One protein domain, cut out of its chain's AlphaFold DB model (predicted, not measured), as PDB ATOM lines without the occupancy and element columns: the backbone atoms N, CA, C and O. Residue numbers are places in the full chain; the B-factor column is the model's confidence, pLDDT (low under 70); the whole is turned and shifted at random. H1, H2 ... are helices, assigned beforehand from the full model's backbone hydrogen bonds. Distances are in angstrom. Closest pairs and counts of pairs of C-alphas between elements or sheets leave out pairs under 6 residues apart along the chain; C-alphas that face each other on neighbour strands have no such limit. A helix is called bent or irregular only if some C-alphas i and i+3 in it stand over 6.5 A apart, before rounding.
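This is residues 9 to 129 of the 367 residues of an uncharacterized protein of Arachnia propionica (UniProt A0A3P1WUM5). H3, H4 and H5a pack together as a core, with short H1 and H2 at one end and long H6, in a hairpin with H5b, at the other. The 121 printed residues hold six named helices, H1 to H6, and no named strand: all helix. The whole is compact, radius of gyration of the C-alphas 14.9 A, spanning 47 by 33 by 21 A.

H1, residues 9 to 19, touches H3, residues 38 to 52, the hub; their closest C-alphas, of Tyr 9 and Asp 46, are 4.8 A apart. H3 is irregular, C-alphas 39 and 42 being 7.7 A apart. H2, residues 23 to 32, forms a hairpin with H3, touching its residues 47 to 51 alone, closest C-alphas Arg 24 and Ile 51, 5.5 A. H5, residues 79 to 99, assigned as one helix by its hydrogen bonds, is bent, C-alphas 88 and 91 being 7.5 A apart; its arms are H5a, 79 to 88, and H5b, 91 to 99. H4, residues 61 to 73, H5a and H6, residues 105 to 128, form an up and down bundle, each running against the one before. Every O i to N i+4 pair is within hydrogen-bond range in H1, H2, H4, H5a and H6, but 7 of 11 in H3 and 3 of 5 in H5b.

H1 begins at C-alpha 9 (121.903, 123.024, 100.317); H6, 35.3 A long, ends at C-alpha 128 (108.825, 144.072, 109.071).

The C-alphas farthest apart, of Thr 19 and Asp 103, are 47.2 A apart. The printed part has no cut and no long link. The model's pLDDT is under 70 at residues 38, 54 to 59, 95 to 96 and 98 to 103.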
ATOM      1  N   TYR A   9     122.636 124.111 100.963       85.38
ATOM      2  CA  TYR A   9     121.903 123.024 100.317       85.38
ATOM      3  C   TYR A   9     122.440 121.640 100.724       85.38
ATOM      4  O   TYR A   9     121.674 120.760 101.132       85.38
ATOM      5  N   GLU A  10     123.760 121.444 100.657       86.19
ATOM      6  CA  GLU A  10     124.416 120.195 101.049       86.19
ATOM      7  C   GLU A  10     124.161 119.895 102.523       86.19
ATOM      8  O   GLU A  10     123.775 118.779 102.863       86.19
ATOM      9  N   HIS A  11     124.277 120.907 103.386       87.88
ATOM     10  CA  HIS A  11     124.001 120.760 104.811       87.88
ATOM     11  C   HIS A  11     122.561 120.291 105.088       87.88
ATOM     12  O   HIS A  11     122.350 119.340 105.848       87.88
ATOM     13  N   LEU A  12     121.563 120.924 104.462       88.38
ATOM     14  CA  LEU A  12     120.147 120.599 104.665       88.38
ATOM     15  C   LEU A  12     119.801 119.195 104.145       88.38
ATOM     16  O   LEU A  12     119.139 118.411 104.831       88.38
ATOM     17  N   THR A  13     120.279 118.847 102.949       87.00
ATOM     18  CA  THR A  13     120.005 117.542 102.329       87.00
ATOM     19  C   THR A  13     120.746 116.400 103.023       87.00
ATOM     20  O   THR A  13     120.175 115.325 103.220       87.00
ATOM     21  N   GLU A  14     121.987 116.614 103.464       87.81
ATOM     22  CA  GLU A  14     122.744 115.637 104.246       87.81
ATOM     23  C   GLU A  14     122.099 115.396 105.617       87.81
ATOM     24  O   GLU A  14     121.926 114.244 106.019       87.81
ATOM     25  N   THR A  15     121.663 116.452 106.307       89.31
ATOM     26  CA  THR A  15     120.968 116.337 107.602       89.31
ATOM     27  C   THR A  15     119.648 115.577 107.465       89.31
ATOM     28  O   THR A  15     119.340 114.708 108.286       89.31
ATOM     29  N   SER A  16     118.887 115.834 106.399       89.88
ATOM     30  CA  SER A  16     117.673 115.074 106.078       89.88
ATOM     31  C   SER A  16     117.964 113.584 105.872       89.88
ATOM     32  O   SER A  16     117.305 112.747 106.491       89.88
ATOM     33  N   ARG A  17     119.000 113.230 105.094       88.81
ATOM     34  CA  ARG A  17     119.397 111.825 104.877       88.81
ATOM     35  C   ARG A  17     119.799 111.119 106.171       88.81
ATOM     36  O   ARG A  17     119.415 109.972 106.373       88.81
ATOM     37  N   HIS A  18     120.551 111.791 107.042       91.69
ATOM     38  CA  HIS A  18     121.014 111.212 108.307       91.69
ATOM     39  C   HIS A  18     119.887 111.014 109.325       91.69
ATOM     40  O   HIS A  18     119.896 110.037 110.071       91.69
ATOM     41  N   THR A  19     118.924 111.936 109.370       92.00
ATOM     42  CA  THR A  19     117.826 111.911 110.351       92.00
ATOM     43  C   THR A  19     116.574 111.192 109.847       92.00
ATOM     44  O   THR A  19     115.694 110.878 110.645       92.00
ATOM     45  N   GLY A  20     116.471 110.941 108.538       89.62
ATOM     46  CA  GLY A  20     115.275 110.395 107.893       89.62
ATOM     47  C   GLY A  20     114.096 111.373 107.823       89.62
ATOM     48  O   GLY A  20     112.995 110.964 107.460       89.62
ATOM     49  N   ARG A  21     114.299 112.649 108.179       91.38
ATOM     50  CA  ARG A  21     113.251 113.682 108.194       91.38
ATOM     51  C   ARG A  21     113.110 114.369 106.832       91.38
ATOM     52  O   ARG A  21     114.114 114.502 106.130       91.38
ATOM     53  N   PRO A  22     111.914 114.866 106.461       88.38
ATOM     54  CA  PRO A  22     111.728 115.661 105.246       88.38
ATOM     55  C   PRO A  22     112.642 116.897 105.209       88.38
ATOM     56  O   PRO A  22     112.772 117.606 106.207       88.38
ATOM     57  N   VAL A  23     113.222 117.212 104.042       84.81
ATOM     58  CA  VAL A  23     114.122 118.376 103.877       84.81
ATOM     59  C   VAL A  23     113.443 119.689 104.269       84.81
ATOM     60  O   VAL A  23     114.081 120.533 104.888       84.81
ATOM     61  N   ARG A  24     112.140 119.844 103.998       84.31
ATOM     62  CA  ARG A  24     111.366 121.022 104.424       84.31
ATOM     63  C   ARG A  24     111.397 121.226 105.940       84.31
ATOM     64  O   ARG A  24     111.555 122.352 106.391       84.31
ATOM     65  N   GLU A  25     111.274 120.155 106.723       86.88
ATOM     66  CA  GLU A  25     111.325 120.245 108.188       86.88
ATOM     67  C   GLU A  25     112.727 120.594 108.690       86.88
ATOM     68  O   GLU A  25     112.871 121.369 109.631       86.88
ATOM     69  N   VAL A  26     113.762 120.038 108.054       88.88
ATOM     70  CA  VAL A  26     115.161 120.344 108.379       88.88
ATOM     71  C   VAL A  26     115.492 121.798 108.041       88.88
ATOM     72  O   VAL A  26     116.108 122.487 108.848       88.88
ATOM     73  N   ALA A  27     115.051 122.280 106.877       85.69
ATOM     74  CA  ALA A  27     115.211 123.666 106.452       85.69
ATOM     75  C   ALA A  27     114.507 124.636 107.404       85.69
ATOM     76  O   ALA A  27     115.095 125.650 107.770       85.69
ATOM     77  N   LEU A  28     113.291 124.294 107.843       84.94
ATOM     78  CA  LEU A  28     112.543 125.058 108.837       84.94
ATOM     79  C   LEU A  28     113.343 125.170 110.144       84.94
ATOM     80  O   LEU A  28     113.650 126.269 110.595       84.94
ATOM     81  N   GLU A  29     113.725 124.038 110.734       88.62
ATOM     82  CA  GLU A  29     114.453 124.020 112.006       88.62
ATOM     83  C   GLU A  29     115.780 124.776 111.921       88.62
ATOM     84  O   GLU A  29     116.105 125.564 112.809       88.62
ATOM     85  N   TRP A  30     116.521 124.583 110.832       87.81
ATOM     86  CA  TRP A  30     117.782 125.273 110.611       87.81
ATOM     87  C   TRP A  30     117.585 126.785 110.458       87.81
ATOM     88  O   TRP A  30     118.258 127.553 111.140       87.81
ATOM     89  N   ALA A  31     116.634 127.225 109.628       87.25
ATOM     90  CA  ALA A  31     116.373 128.644 109.404       87.25
ATOM     91  C   ALA A  31     115.958 129.369 110.695       87.25
ATOM     92  O   ALA A  31     116.411 130.483 110.953       87.25
ATOM     93  N   HIS A  32     115.135 128.726 111.528       88.12
ATOM     94  CA  HIS A  32     114.726 129.256 112.832       88.12
ATOM     95  C   HIS A  32     115.817 129.178 113.906       88.12
ATOM     96  O   HIS A  32     115.763 129.928 114.879       88.12
ATOM     97  N   GLY A  33     116.793 128.282 113.749       85.50
ATOM     98  CA  GLY A  33     117.922 128.124 114.664       85.50
ATOM     99  C   GLY A  33     119.096 129.071 114.400       85.50
ATOM    100  O   GLY A  33     120.066 129.045 115.157       85.50
ATOM    101  N   VAL A  34     119.038 129.880 113.335       81.50
ATOM    102  CA  VAL A  34     120.119 130.779 112.910       81.50
ATOM    103  C   VAL A  34     119.717 132.246 113.084       81.50
ATOM    104  O   VAL A  34     118.715 132.703 112.533       81.50
ATOM    105  N   ASP A  35     120.569 133.005 113.778       73.94
ATOM    106  CA  ASP A  35     120.528 134.470 113.788       73.94
ATOM    107  C   ASP A  35     121.084 134.999 112.452       73.94
ATOM    108  O   ASP A  35     122.301 135.067 112.251       73.94
ATOM    109  N   GLY A  36     120.193 135.312 111.509       73.31
ATOM    110  CA  GLY A  36     120.547 135.796 110.172       73.31
ATOM    111  C   GLY A  36     120.531 137.323 110.019       73.31
ATOM    112  O   GLY A  36     119.842 138.040 110.740       73.31
ATOM    113  N   ASP A  37     121.273 137.811 109.024       74.94
ATOM    114  CA  ASP A  37     121.287 139.201 108.545       74.94
ATOM    115  C   ASP A  37     121.273 139.262 106.997       74.94
ATOM    116  O   ASP A  37     121.073 138.257 106.311       74.94
ATOM    117  N   TRP A  38     121.509 140.441 106.415       68.62
ATOM    118  CA  TRP A  38     121.522 140.645 104.959       68.62
ATOM    119  C   TRP A  38     122.602 139.856 104.205       68.62
ATOM    120  O   TRP A  38     122.504 139.698 102.985       68.62
ATOM    121  N   SER A  39     123.628 139.340 104.887       71.75
ATOM    122  CA  SER A  39     124.688 138.554 104.247       71.75
ATOM    123  C   SER A  39     124.211 137.175 103.757       71.75
ATOM    124  O   SER A  39     124.883 136.553 102.934       71.75
ATOM    125  N   TRP A  40     123.019 136.728 104.175       75.62
ATOM    126  CA  TRP A  40     122.485 135.386 103.912       75.62
ATOM    127  C   TRP A  40     121.658 135.231 102.616       75.62
ATOM    128  O   TRP A  40     121.106 134.160 102.370       75.62
ATOM    129  N   TRP A  41     121.587 136.239 101.741       75.56
ATOM    130  CA  TRP A  41     120.835 136.158 100.468       75.56
ATOM    131  C   TRP A  41     121.260 135.013  99.530       75.56
ATOM    132  O   TRP A  41     120.395 134.421  98.887       75.56
ATOM    133  N   VAL A  42     122.555 134.665  99.437       75.25
ATOM    134  CA  VAL A  42     122.992 133.507  98.627       75.25
ATOM    135  C   VAL A  42     122.484 132.202  99.251       75.25
ATOM    136  O   VAL A  42     121.760 131.489  98.555       75.25
ATOM    137  N   PRO A  43     122.765 131.919 100.542       79.19
ATOM    138  CA  PRO A  43     122.175 130.787 101.257       79.19
ATOM    139  C   PRO A  43     120.650 130.657 101.178       79.19
ATOM    140  O   PRO A  43     120.135 129.545 101.193       79.19
ATOM    141  N   ALA A  44     119.899 131.756 101.086       82.19
ATOM    142  CA  ALA A  44     118.442 131.671 101.003       82.19
ATOM    143  C   ALA A  44     117.953 130.984  99.715       82.19
ATOM    144  O   ALA A  44     116.953 130.270  99.740       82.19
ATOM    145  N   GLY A  45     118.689 131.113  98.606       82.94
ATOM    146  CA  GLY A  45     118.400 130.344  97.391       82.94
ATOM    147  C   GLY A  45     118.577 128.834  97.591       82.94
ATOM    148  O   GLY A  45     117.814 128.045  97.038       82.94
ATOM    149  N   ASP A  46     119.530 128.426  98.429       85.56
ATOM    150  CA  ASP A  46     119.753 127.015  98.745       85.56
ATOM    151  C   ASP A  46     118.577 126.409  99.525       85.56
ATOM    152  O   ASP A  46     118.270 125.234  99.333       85.56
ATOM    153  N   ILE A  47     117.876 127.203 100.348       86.94
ATOM    154  CA  ILE A  47     116.641 126.782 101.038       86.94
ATOM    155  C   ILE A  47     115.551 126.441 100.012       86.94
ATOM    156  O   ILE A  47     114.947 125.372 100.091       86.94
ATOM    157  N   VAL A  48     115.332 127.313  99.021       88.56
ATOM    158  CA  VAL A  48     114.357 127.093  97.934       88.56
ATOM    159  C   VAL A  48     114.705 125.829  97.148       88.56
ATOM    160  O   VAL A  48     113.856 124.959  96.952       88.56
ATOM    161  N   ILE A  49     115.971 125.692  96.742       84.88
ATOM    162  CA  ILE A  49     116.440 124.533  95.972       84.88
ATOM    163  C   ILE A  49     116.280 123.242  96.784       84.88
ATOM    164  O   ILE A  49     115.819 122.239  96.242       84.88
ATOM    165  N   ALA A  50     116.607 123.263  98.080       84.19
ATOM    166  CA  ALA A  50     116.476 122.108  98.964       84.19
ATOM    167  C   ALA A  50     115.017 121.640  99.106       84.19
ATOM    168  O   ALA A  50     114.763 120.435  99.134       84.19
ATOM    169  N   ILE A  51     114.061 122.574  99.169       85.88
ATOM    170  CA  ILE A  51     112.629 122.257  99.265       85.88
ATOM    171  C   ILE A  51     112.104 121.648  97.958       85.88
ATOM    172  O   ILE A  51     111.365 120.666  98.014       85.88
ATOM    173  N   LEU A  52     112.480 122.206  96.801       83.25
ATOM    174  CA  LEU A  52     111.969 121.755  95.501       83.25
ATOM    175  C   LEU A  52     112.620 120.456  95.018       83.25
ATOM    176  O   LEU A  52     111.927 119.586  94.500       83.25
ATOM    177  N   ASN A  53     113.935 120.305  95.198       78.38
ATOM    178  CA  ASN A  53     114.704 119.179  94.671       78.38
ATOM    179  C   ASN A  53     115.630 118.580  95.744       78.38
ATOM    180  O   ASN A  53     116.839 118.807  95.727       78.38
ATOM    181  N   PRO A  54     115.109 117.736  96.655       65.88
ATOM    182  CA  PRO A  54     115.898 117.146  97.741       65.88
ATOM    183  C   PRO A  54     116.940 116.104  97.279       65.88
ATOM    184  O   PRO A  54     117.741 115.621  98.090       65.88
ATOM    185  N   HIS A  55     116.924 115.700  96.000       57.59
ATOM    186  CA  HIS A  55     117.679 114.540  95.514       57.59
ATOM    187  C   HIS A  55     118.654 114.774  94.347       57.59
ATOM    188  O   HIS A  55     119.543 113.935  94.234       57.59
ATOM    189  N   GLN A  56     118.565 115.853  93.546       52.59
ATOM    190  CA  GLN A  56     119.584 116.360  92.586       52.59
ATOM    191  C   GLN A  56     119.019 117.475  91.667       52.59
ATOM    192  O   GLN A  56     117.823 117.733  91.701       52.59
ATOM    193  N   ASP A  57     119.927 118.114  90.906       53.78
ATOM    194  CA  ASP A  57     119.900 119.366  90.115       53.78
ATOM    195  C   ASP A  57     118.631 120.242  90.014       53.78
ATOM    196  O   ASP A  57     117.537 119.823  89.656       53.78
ATOM    197  N   ARG A  58     118.890 121.526  90.313       59.16
ATOM    198  CA  ARG A  58     118.104 122.773  90.217       59.16
ATOM    199  C   ARG A  58     116.703 122.660  89.600       59.16
ATOM    200  O   ARG A  58     116.554 122.337  88.426       59.16
ATOM    201  N   ALA A  59     115.701 123.039  90.397       67.75
ATOM    202  CA  ALA A  59     114.327 123.241  89.944       67.75
ATOM    203  C   ALA A  59     114.252 124.280  88.815       67.75
ATOM    204  O   ALA A  59     115.184 125.078  88.639       67.75
ATOM    205  N   SER A  60     113.146 124.277  88.061       83.12
ATOM    206  CA  SER A  60     112.929 125.316  87.056       83.12
ATOM    207  C   SER A  60     112.967 126.696  87.726       83.12
ATOM    208  O   SER A  60     112.645 126.846  88.909       83.12
ATOM    209  N   LEU A  61     113.421 127.709  86.986       81.69
ATOM    210  CA  LEU A  61     113.504 129.069  87.520       81.69
ATOM    211  C   LEU A  61     112.123 129.594  87.935       81.69
ATOM    212  O   LEU A  61     112.029 130.319  88.925       81.69
ATOM    213  N   ASP A  62     111.083 129.169  87.217       86.56
ATOM    214  CA  ASP A  62     109.682 129.485  87.490       86.56
ATOM    215  C   ASP A  62     109.246 128.883  88.826       86.56
ATOM    216  O   ASP A  62     108.823 129.628  89.708       86.56
ATOM    217  N   ASP A  63     109.484 127.588  89.051       88.19
ATOM    218  CA  ASP A  63     109.165 126.937  90.331       88.19
ATOM    219  C   ASP A  63     109.929 127.576  91.500       88.19
ATOM    220  O   ASP A  63     109.381 127.794  92.580       88.19
ATOM    221  N   ALA A  64     111.207 127.905  91.286       88.31
ATOM    222  CA  ALA A  64     112.039 128.534  92.305       88.31
ATOM    223  C   ALA A  64     111.548 129.942  92.665       88.31
ATOM    224  O   ALA A  64     111.603 130.329  93.831       88.31
ATOM    225  N   THR A  65     111.075 130.706  91.680       89.06
ATOM    226  CA  THR A  65     110.579 132.065  91.907       89.06
ATOM    227  C   THR A  65     109.190 132.054  92.540       89.06
ATOM    228  O   THR A  65     108.964 132.806  93.485       89.06
ATOM    229  N   VAL A  66     108.303 131.155  92.101       90.75
ATOM    230  CA  VAL A  66     106.987 130.937  92.726       90.75
ATOM    231  C   VAL A  66     107.160 130.560  94.195       90.75
ATOM    232  O   VAL A  66     106.604 131.224  95.066       90.75
ATOM    233  N   LEU A  67     108.015 129.576  94.497       91.94
ATOM    234  CA  LEU A  67     108.273 129.205  95.886       91.94
ATOM    235  C   LEU A  67     108.911 130.359  96.674       91.94
ATOM    236  O   LEU A  67     108.571 130.557  97.834       91.94
ATOM    237  N   ALA A  68     109.813 131.148  96.083       92.88
ATOM    238  CA  ALA A  68     110.382 132.305  96.777       92.88
ATOM    239  C   ALA A  68     109.299 133.315  97.203       92.88
ATOM    240  O   ALA A  68     109.340 133.779  98.343       92.88
ATOM    241  N   VAL A  69     108.316 133.601  96.338       93.50
ATOM    242  CA  VAL A  69     107.152 134.445  96.673       93.50
ATOM    243  C   VAL A  69     106.341 133.824  97.811       93.50
ATOM    244  O   VAL A  69     106.088 134.492  98.814       93.50
ATOM    245  N   GLU A  70     106.008 132.533  97.719       92.56
ATOM    246  CA  GLU A  70     105.279 131.821  98.780       92.56
ATOM    247  C   GLU A  70     105.991 131.952 100.136       92.56
ATOM    248  O   GLU A  70     105.386 132.362 101.126       92.56
ATOM    249  N   LEU A  71     107.299 131.683 100.184       92.06
ATOM    250  CA  LEU A  71     108.092 131.773 101.413       92.06
ATOM    251  C   LEU A  71     108.197 133.210 101.945       92.06
ATOM    252  O   LEU A  71     108.216 133.409 103.156       92.06
ATOM    253  N   MET A  72     108.266 134.214 101.066       92.56
ATOM    254  CA  MET A  72     108.294 135.629 101.455       92.56
ATOM    255  C   MET A  72     106.974 136.106 102.071       92.56
ATOM    256  O   MET A  72     106.994 136.967 102.950       92.56
ATOM    257  N   THR A  73     105.842 135.556 101.635       90.69
ATOM    258  CA  THR A  73     104.518 135.900 102.185       90.69
ATOM    259  C   THR A  73     104.187 135.149 103.475       90.69
ATOM    260  O   THR A  73     103.415 135.640 104.300       90.69
ATOM    261  N   ASP A  74     104.791 133.980 103.694       90.38
ATOM    262  CA  ASP A  74     104.550 133.166 104.881       90.38
ATOM    263  C   ASP A  74     105.304 133.718 106.103       90.38
ATOM    264  O   ASP A  74     106.504 133.509 106.297       90.38
ATOM    265  N   THR A  75     104.567 134.402 106.983       87.19
ATOM    266  CA  THR A  75     105.093 134.985 108.229       87.19
ATOM    267  C   THR A  75     105.625 133.950 109.220       87.19
ATOM    268  O   THR A  75     106.257 134.331 110.204       87.19
ATOM    269  N   ALA A  76     105.380 132.651 109.003       87.00
ATOM    270  CA  ALA A  76     106.034 131.611 109.782       87.00
ATOM    271  C   ALA A  76     107.543 131.567 109.514       87.00
ATOM    272  O   ALA A  76     108.273 131.119 110.388       87.00
ATOM    273  N   TRP A  77     108.035 132.056 108.368       88.00
ATOM    274  CA  TRP A  77     109.468 132.080 108.072       88.00
ATOM    275  C   TRP A  77     110.198 133.235 108.763       88.00
ATOM    276  O   TRP A  77     109.674 134.358 108.827       88.00
ATOM    277  N   PRO A  78     111.451 133.013 109.220       88.88
ATOM    278  CA  PRO A  78     112.266 134.070 109.799       88.88
ATOM    279  C   PRO A  78     112.358 135.264 108.855       88.88
ATOM    280  O   PRO A  78     112.594 135.104 107.655       88.88
ATOM    281  N   ALA A  79     112.216 136.466 109.406       87.44
ATOM    282  CA  ALA A  79     112.208 137.687 108.614       87.44
ATOM    283  C   ALA A  79     113.472 137.792 107.737       87.44
ATOM    284  O   ALA A  79     113.372 138.058 106.543       87.44
ATOM    285  N   TRP A  80     114.651 137.441 108.270       85.62
ATOM    286  CA  TRP A  80     115.900 137.441 107.501       85.62
ATOM    287  C   TRP A  80     115.856 136.530 106.262       85.62
ATOM    288  O   TRP A  80     116.428 136.906 105.245       85.62
ATOM    289  N   VAL A  81     115.164 135.380 106.306       88.94
ATOM    290  CA  VAL A  81     115.004 134.484 105.143       88.94
ATOM    291  C   VAL A  81     114.178 135.182 104.078       88.94
ATOM    292  O   VAL A  81     114.582 135.234 102.919       88.94
ATOM    293  N   ARG A  82     113.046 135.766 104.473       90.69
ATOM    294  CA  ARG A  82     112.151 136.469 103.549       90.69
ATOM    295  C   ARG A  82     112.844 137.672 102.907       90.69
ATOM    296  O   ARG A  82     112.811 137.831 101.692       90.69
ATOM    297  N   ALA A  83     113.579 138.443 103.704       87.56
ATOM    298  CA  ALA A  83     114.497 139.486 103.248       87.56
ATOM    299  C   ALA A  83     115.519 138.970 102.230       87.56
ATOM    300  O   ALA A  83     115.669 139.517 101.140       87.56
ATOM    301  N   ALA A  84     116.230 137.908 102.591       87.62
ATOM    302  CA  ALA A  84     117.274 137.298 101.788       87.62
ATOM    303  C   ALA A  84     116.735 136.782 100.438       87.62
ATOM    304  O   ALA A  84     117.386 136.981  99.411       87.62
ATOM    305  N   LEU A  85     115.529 136.203 100.417       90.62
ATOM    306  CA  LEU A  85     114.824 135.784  99.202       90.62
ATOM    307  C   LEU A  85     114.403 136.973  98.335       90.62
ATOM    308  O   LEU A  85     114.706 136.964  97.139       90.62
ATOM    309  N   ALA A  86     113.818 138.015  98.943       88.31
ATOM    310  CA  ALA A  86     113.453 139.259  98.262       88.31
ATOM    311  C   ALA A  86     114.661 139.851  97.521       88.31
ATOM    312  O   ALA A  86     114.592 140.231  96.357       88.31
ATOM    313  N   TRP A  87     115.833 139.846  98.152       83.44
ATOM    314  CA  TRP A  87     117.060 140.253  97.473       83.44
ATOM    315  C   TRP A  87     117.503 139.293  96.378       83.44
ATOM    316  O   TRP A  87     117.892 139.728  95.291       83.44
ATOM    317  N   ARG A  88     117.495 137.989  96.667       85.50
ATOM    318  CA  ARG A  88     118.076 136.964  95.798       85.50
ATOM    319  C   ARG A  88     117.412 136.890  94.434       85.50
ATOM    320  O   ARG A  88     118.125 136.721  93.441       85.50
ATOM    321  N   TYR A  89     116.092 137.028  94.395       85.38
ATOM    322  CA  TYR A  89     115.299 136.864  93.180       85.38
ATOM    323  C   TYR A  89     114.917 138.190  92.507       85.38
ATOM    324  O   TYR A  89     114.434 138.169  91.378       85.38
ATOM    325  N   ALA A  90     115.244 139.347  93.099       79.44
ATOM    326  CA  ALA A  90     114.874 140.654  92.550       79.44
ATOM    327  C   ALA A  90     115.298 140.877  91.089       79.44
ATOM    328  O   ALA A  90     114.548 141.449  90.300       79.44
ATOM    329  N   VAL A  91     116.512 140.451  90.713       75.62
ATOM    330  CA  VAL A  91     117.002 140.588  89.329       75.62
ATOM    331  C   VAL A  91     116.209 139.691  88.384       75.62
ATOM    332  O   VAL A  91     115.819 140.154  87.316       75.62
ATOM    333  N   THR A  92     115.965 138.439  88.771       79.12
ATOM    334  CA  THR A  92     115.186 137.487  87.973       79.12
ATOM    335  C   THR A  92     113.790 138.034  87.712       79.12
ATOM    336  O   THR A  92     113.386 138.147  86.558       79.12
ATOM    337  N   VAL A  93     113.107 138.474  88.767       78.19
ATOM    338  CA  VAL A  93     111.724 138.937  88.686       78.19
ATOM    339  C   VAL A  93     111.626 140.245  87.898       78.19
ATOM    340  O   VAL A  93     110.960 140.317  86.870       78.19
ATOM    341  N   ARG A  94     112.366 141.287  88.292       72.81
ATOM    342  CA  ARG A  94     112.226 142.626  87.689       72.81
ATOM    343  C   ARG A  94     112.968 142.832  86.376       72.81
ATOM    344  O   ARG A  94     112.903 143.925  85.819       72.81
ATOM    345  N   ARG A  95     113.774 141.881  85.915       69.25
ATOM    346  CA  ARG A  95     114.485 142.016  84.632       69.25
ATOM    347  C   ARG A  95     114.240 140.842  83.730       69.25
ATOM    348  O   ARG A  95     113.970 141.094  82.574       69.25
ATOM    349  N   GLY A  96     114.344 139.619  84.242       69.81
ATOM    350  CA  GLY A  96     114.067 138.420  83.456       69.81
ATOM    351  C   GLY A  96     112.630 138.451  82.961       69.81
ATOM    352  O   GLY A  96     112.397 138.750  81.795       69.81
ATOM    353  N   TYR A  97     111.679 138.293  83.878       72.38
ATOM    354  CA  TYR A  97     110.268 138.137  83.519       72.38
ATOM    355  C   TYR A  97     109.645 139.336  82.842       72.38
ATOM    356  O   TYR A  97     108.897 139.198  81.883       72.38
ATOM    357  N   ALA A  98     109.989 140.530  83.287       63.12
ATOM    358  CA  ALA A  98     109.408 141.714  82.692       63.12
ATOM    359  C   ALA A  98     109.982 142.052  81.299       63.12
ATOM    360  O   ALA A  98     109.382 142.817  80.553       63.12
ATOM    361  N   SER A  99     111.144 141.490  80.943       58.34
ATOM    362  CA  SER A  99     111.716 141.640  79.603       58.34
ATOM    363  C   SER A  99     111.282 140.556  78.625       58.34
ATOM    364  O   SER A  99     111.611 140.691  77.452       58.34
ATOM    365  N   GLU A 100     110.596 139.496  79.073       61.91
ATOM    366  CA  GLU A 100     110.231 138.377  78.202       61.91
ATOM    367  C   GLU A 100     109.097 138.786  77.246       61.91
ATOM    368  O   GLU A 100     107.973 139.042  77.691       61.91
ATOM    369  N   PRO A 101     109.363 138.863  75.927       56.75
ATOM    370  CA  PRO A 101     108.310 139.001  74.938       56.75
ATOM    371  C   PRO A 101     107.586 137.655  74.855       56.75
ATOM    372  O   PRO A 101     108.156 136.664  74.400       56.75
ATOM    373  N   ASP A 102     106.348 137.598  75.344       60.78
ATOM    374  CA  ASP A 102     105.549 136.373  75.280       60.78
ATOM    375  C   ASP A 102     104.310 136.572  74.415       60.78
ATOM    376  O   ASP A 102     103.447 137.387  74.746       60.78
ATOM    377  N   ASP A 103     104.239 135.839  73.306       68.19
ATOM    378  CA  ASP A 103     103.103 135.829  72.384       68.19
ATOM    379  C   ASP A 103     101.914 135.014  72.928       68.19
ATOM    380  O   ASP A 103     100.813 135.118  72.383       68.19
ATOM    381  N   ASP A 104     102.108 134.241  74.004       78.38
ATOM    382  CA  ASP A 104     101.058 133.493  74.696       78.38
ATOM    383  C   ASP A 104     100.329 134.379  75.734       78.38
ATOM    384  O   ASP A 104     100.919 134.782  76.748       78.38
ATOM    385  N   PRO A 105      99.031 134.690  75.530       73.31
ATOM    386  CA  PRO A 105      98.250 135.487  76.472       73.31
ATOM    387  C   PRO A 105      98.162 134.880  77.878       73.31
ATOM    388  O   PRO A 105      98.147 135.636  78.852       73.31
ATOM    389  N   ASP A 106      98.120 133.549  77.996       79.19
ATOM    390  CA  ASP A 106      97.950 132.868  79.284       79.19
ATOM    391  C   ASP A 106      99.239 132.953  80.107       79.19
ATOM    392  O   ASP A 106      99.211 133.286  81.297       79.19
ATOM    393  N   ARG A 107     100.395 132.749  79.463       77.25
ATOM    394  CA  ARG A 107     101.700 132.896  80.119       77.25
ATOM    395  C   ARG A 107     101.995 134.347  80.486       77.25
ATOM    396  O   ARG A 107     102.486 134.607  81.581       77.25
ATOM    397  N   ARG A 108     101.613 135.310  79.640       75.44
ATOM    398  CA  ARG A 108     101.706 136.742  79.966       75.44
ATOM    399  C   ARG A 108     100.861 137.117  81.185       75.44
ATOM    400  O   ARG A 108     101.330 137.869  82.043       75.44
ATOM    401  N   ALA A 109      99.629 136.612  81.270       77.31
ATOM    402  CA  ALA A 109      98.763 136.840  82.425       77.31
ATOM    403  C   ALA A 109      99.385 136.258  83.702       77.31
ATOM    404  O   ALA A 109      99.435 136.939  84.726       77.31
ATOM    405  N   TRP A 110      99.935 135.044  83.619       85.62
ATOM    406  CA  TRP A 110     100.657 134.417  84.725       85.62
ATOM    407  C   TRP A 110     101.893 135.224  85.171       85.62
ATOM    408  O   TRP A 110     102.019 135.518  86.357       85.62
ATOM    409  N   LEU A 111     102.760 135.653  84.243       80.81
ATOM    410  CA  LEU A 111     103.939 136.484  84.547       80.81
ATOM    411  C   LEU A 111     103.556 137.808  85.219       80.81
ATOM    412  O   LEU A 111     104.241 138.264  86.133       80.81
ATOM    413  N   THR A 112     102.457 138.420  84.771       78.06
ATOM    414  CA  THR A 112     101.946 139.668  85.355       78.06
ATOM    415  C   THR A 112     101.505 139.453  86.800       78.06
ATOM    416  O   THR A 112     101.931 140.207  87.670       78.06
ATOM    417  N   GLY A 113     100.737 138.391  87.072       83.88
ATOM    418  CA  GLY A 113     100.332 138.041  88.438       83.88
ATOM    419  C   GLY A 113     101.528 137.761  89.351       83.88
ATOM    420  O   GLY A 113     101.610 138.310  90.443       83.88
ATOM    421  N   LEU A 114     102.524 137.007  88.869       85.44
ATOM    422  CA  LEU A 114     103.736 136.720  89.642       85.44
ATOM    423  C   LEU A 114     104.528 137.991  90.006       85.44
ATOM    424  O   LEU A 114     105.098 138.073  91.094       85.44
ATOM    425  N   LEU A 115     104.581 138.982  89.108       84.25
ATOM    426  CA  LEU A 115     105.225 140.276  89.369       84.25
ATOM    427  C   LEU A 115     104.485 141.087  90.442       84.25
ATOM    428  O   LEU A 115     105.133 141.725  91.271       84.25
ATOM    429  N   GLU A 116     103.152 141.064  90.421       84.00
ATOM    430  CA  GLU A 116     102.311 141.736  91.416       84.00
ATOM    431  C   GLU A 116     102.467 141.093  92.800       84.00
ATOM    432  O   GLU A 116     102.771 141.801  93.764       84.00
ATOM    433  N   ASP A 117     102.371 139.762  92.878       88.31
ATOM    434  CA  ASP A 117     102.549 139.001  94.121       88.31
ATOM    435  C   ASP A 117     103.953 139.211  94.708       88.31
ATOM    436  O   ASP A 117     104.124 139.382  95.917       88.31
ATOM    437  N   TRP A 118     104.975 139.248  93.849       89.12
ATOM    438  CA  TRP A 118     106.340 139.557  94.260       89.12
ATOM    439  C   TRP A 118     106.462 140.958  94.866       89.12
ATOM    440  O   TRP A 118     107.061 141.109  95.933       89.12
ATOM    441  N   ASP A 119     105.938 141.988  94.194       86.12
ATOM    442  CA  ASP A 119     106.036 143.370  94.673       86.12
ATOM    443  C   ASP A 119     105.285 143.549  96.011       86.12
ATOM    444  O   ASP A 119     105.759 144.285  96.883       86.12
ATOM    445  N   GLU A 120     104.156 142.857  96.214       88.44
ATOM    446  CA  GLU A 120     103.433 142.836  97.493       88.44
ATOM    447  C   GLU A 120     104.223 142.114  98.596       88.44
ATOM    448  O   GLU A 120     104.433 142.680  99.675       88.44
ATOM    449  N   ALA A 121     104.728 140.910  98.316       90.88
ATOM    450  CA  ALA A 121     105.532 140.134  99.256       90.88
ATOM    451  C   ALA A 121     106.801 140.891  99.677       90.88
ATOM    452  O   ALA A 121     107.125 140.980 100.862       90.88
ATOM    453  N   GLU A 122     107.503 141.493  98.716       89.12
ATOM    454  CA  GLU A 122     108.663 142.344  98.960       89.12
ATOM    455  C   GLU A 122     108.287 143.511  99.883       89.12
ATOM    456  O   GLU A 122     108.957 143.733 100.892       89.12
ATOM    457  N   HIS A 123     107.204 144.233  99.589       88.44
ATOM    458  CA  HIS A 123     106.755 145.353 100.415       88.44
ATOM    459  C   HIS A 123     106.473 144.932 101.867       88.44
ATOM    460  O   HIS A 123     106.957 145.591 102.788       88.44
ATOM    461  N   MET A 124     105.774 143.813 102.083       88.56
ATOM    462  CA  MET A 124     105.504 143.276 103.423       88.56
ATOM    463  C   MET A 124     106.784 142.948 104.198       88.56
ATOM    464  O   MET A 124     106.903 143.283 105.376       88.56
ATOM    465  N   VAL A 125     107.762 142.326 103.538       89.50
ATOM    466  CA  VAL A 125     109.069 142.015 104.136       89.50
ATOM    467  C   VAL A 125     109.766 143.285 104.630       89.50
ATOM    468  O   VAL A 125     110.345 143.299 105.719       89.50
ATOM    469  N   TRP A 126     109.677 144.371 103.862       86.50
ATOM    470  CA  TRP A 126     110.294 145.651 104.213       86.50
ATOM    471  C   TRP A 126     109.563 146.446 105.286       86.50
ATOM    472  O   TRP A 126     110.183 147.273 105.953       86.50
ATOM    473  N   GLU A 127     108.271 146.204 105.476       87.62
ATOM    474  CA  GLU A 127     107.543 146.741 106.626       87.62
ATOM    475  C   GLU A 127     107.985 146.083 107.937       87.62
ATOM    476  O   GLU A 127     107.966 146.721 108.990       87.62
ATOM    477  N   GLU A 128     108.433 144.830 107.884       85.81
ATOM    478  CA  GLU A 128     108.825 144.072 109.071       85.81
ATOM    479  C   GLU A 128     110.301 144.247 109.449       85.81
ATOM    480  O   GLU A 128     110.647 144.269 110.632       85.81
ATOM    481  N   ILE A 129     111.191 144.395 108.466       82.75
ATOM    482  CA  ILE A 129     112.643 144.338 108.686       82.75
ATOM    483  C   ILE A 129     113.281 145.703 108.488       82.75
ATOM    484  O   ILE A 129     113.072 146.353 107.469       82.75
TER     485      ILE A 129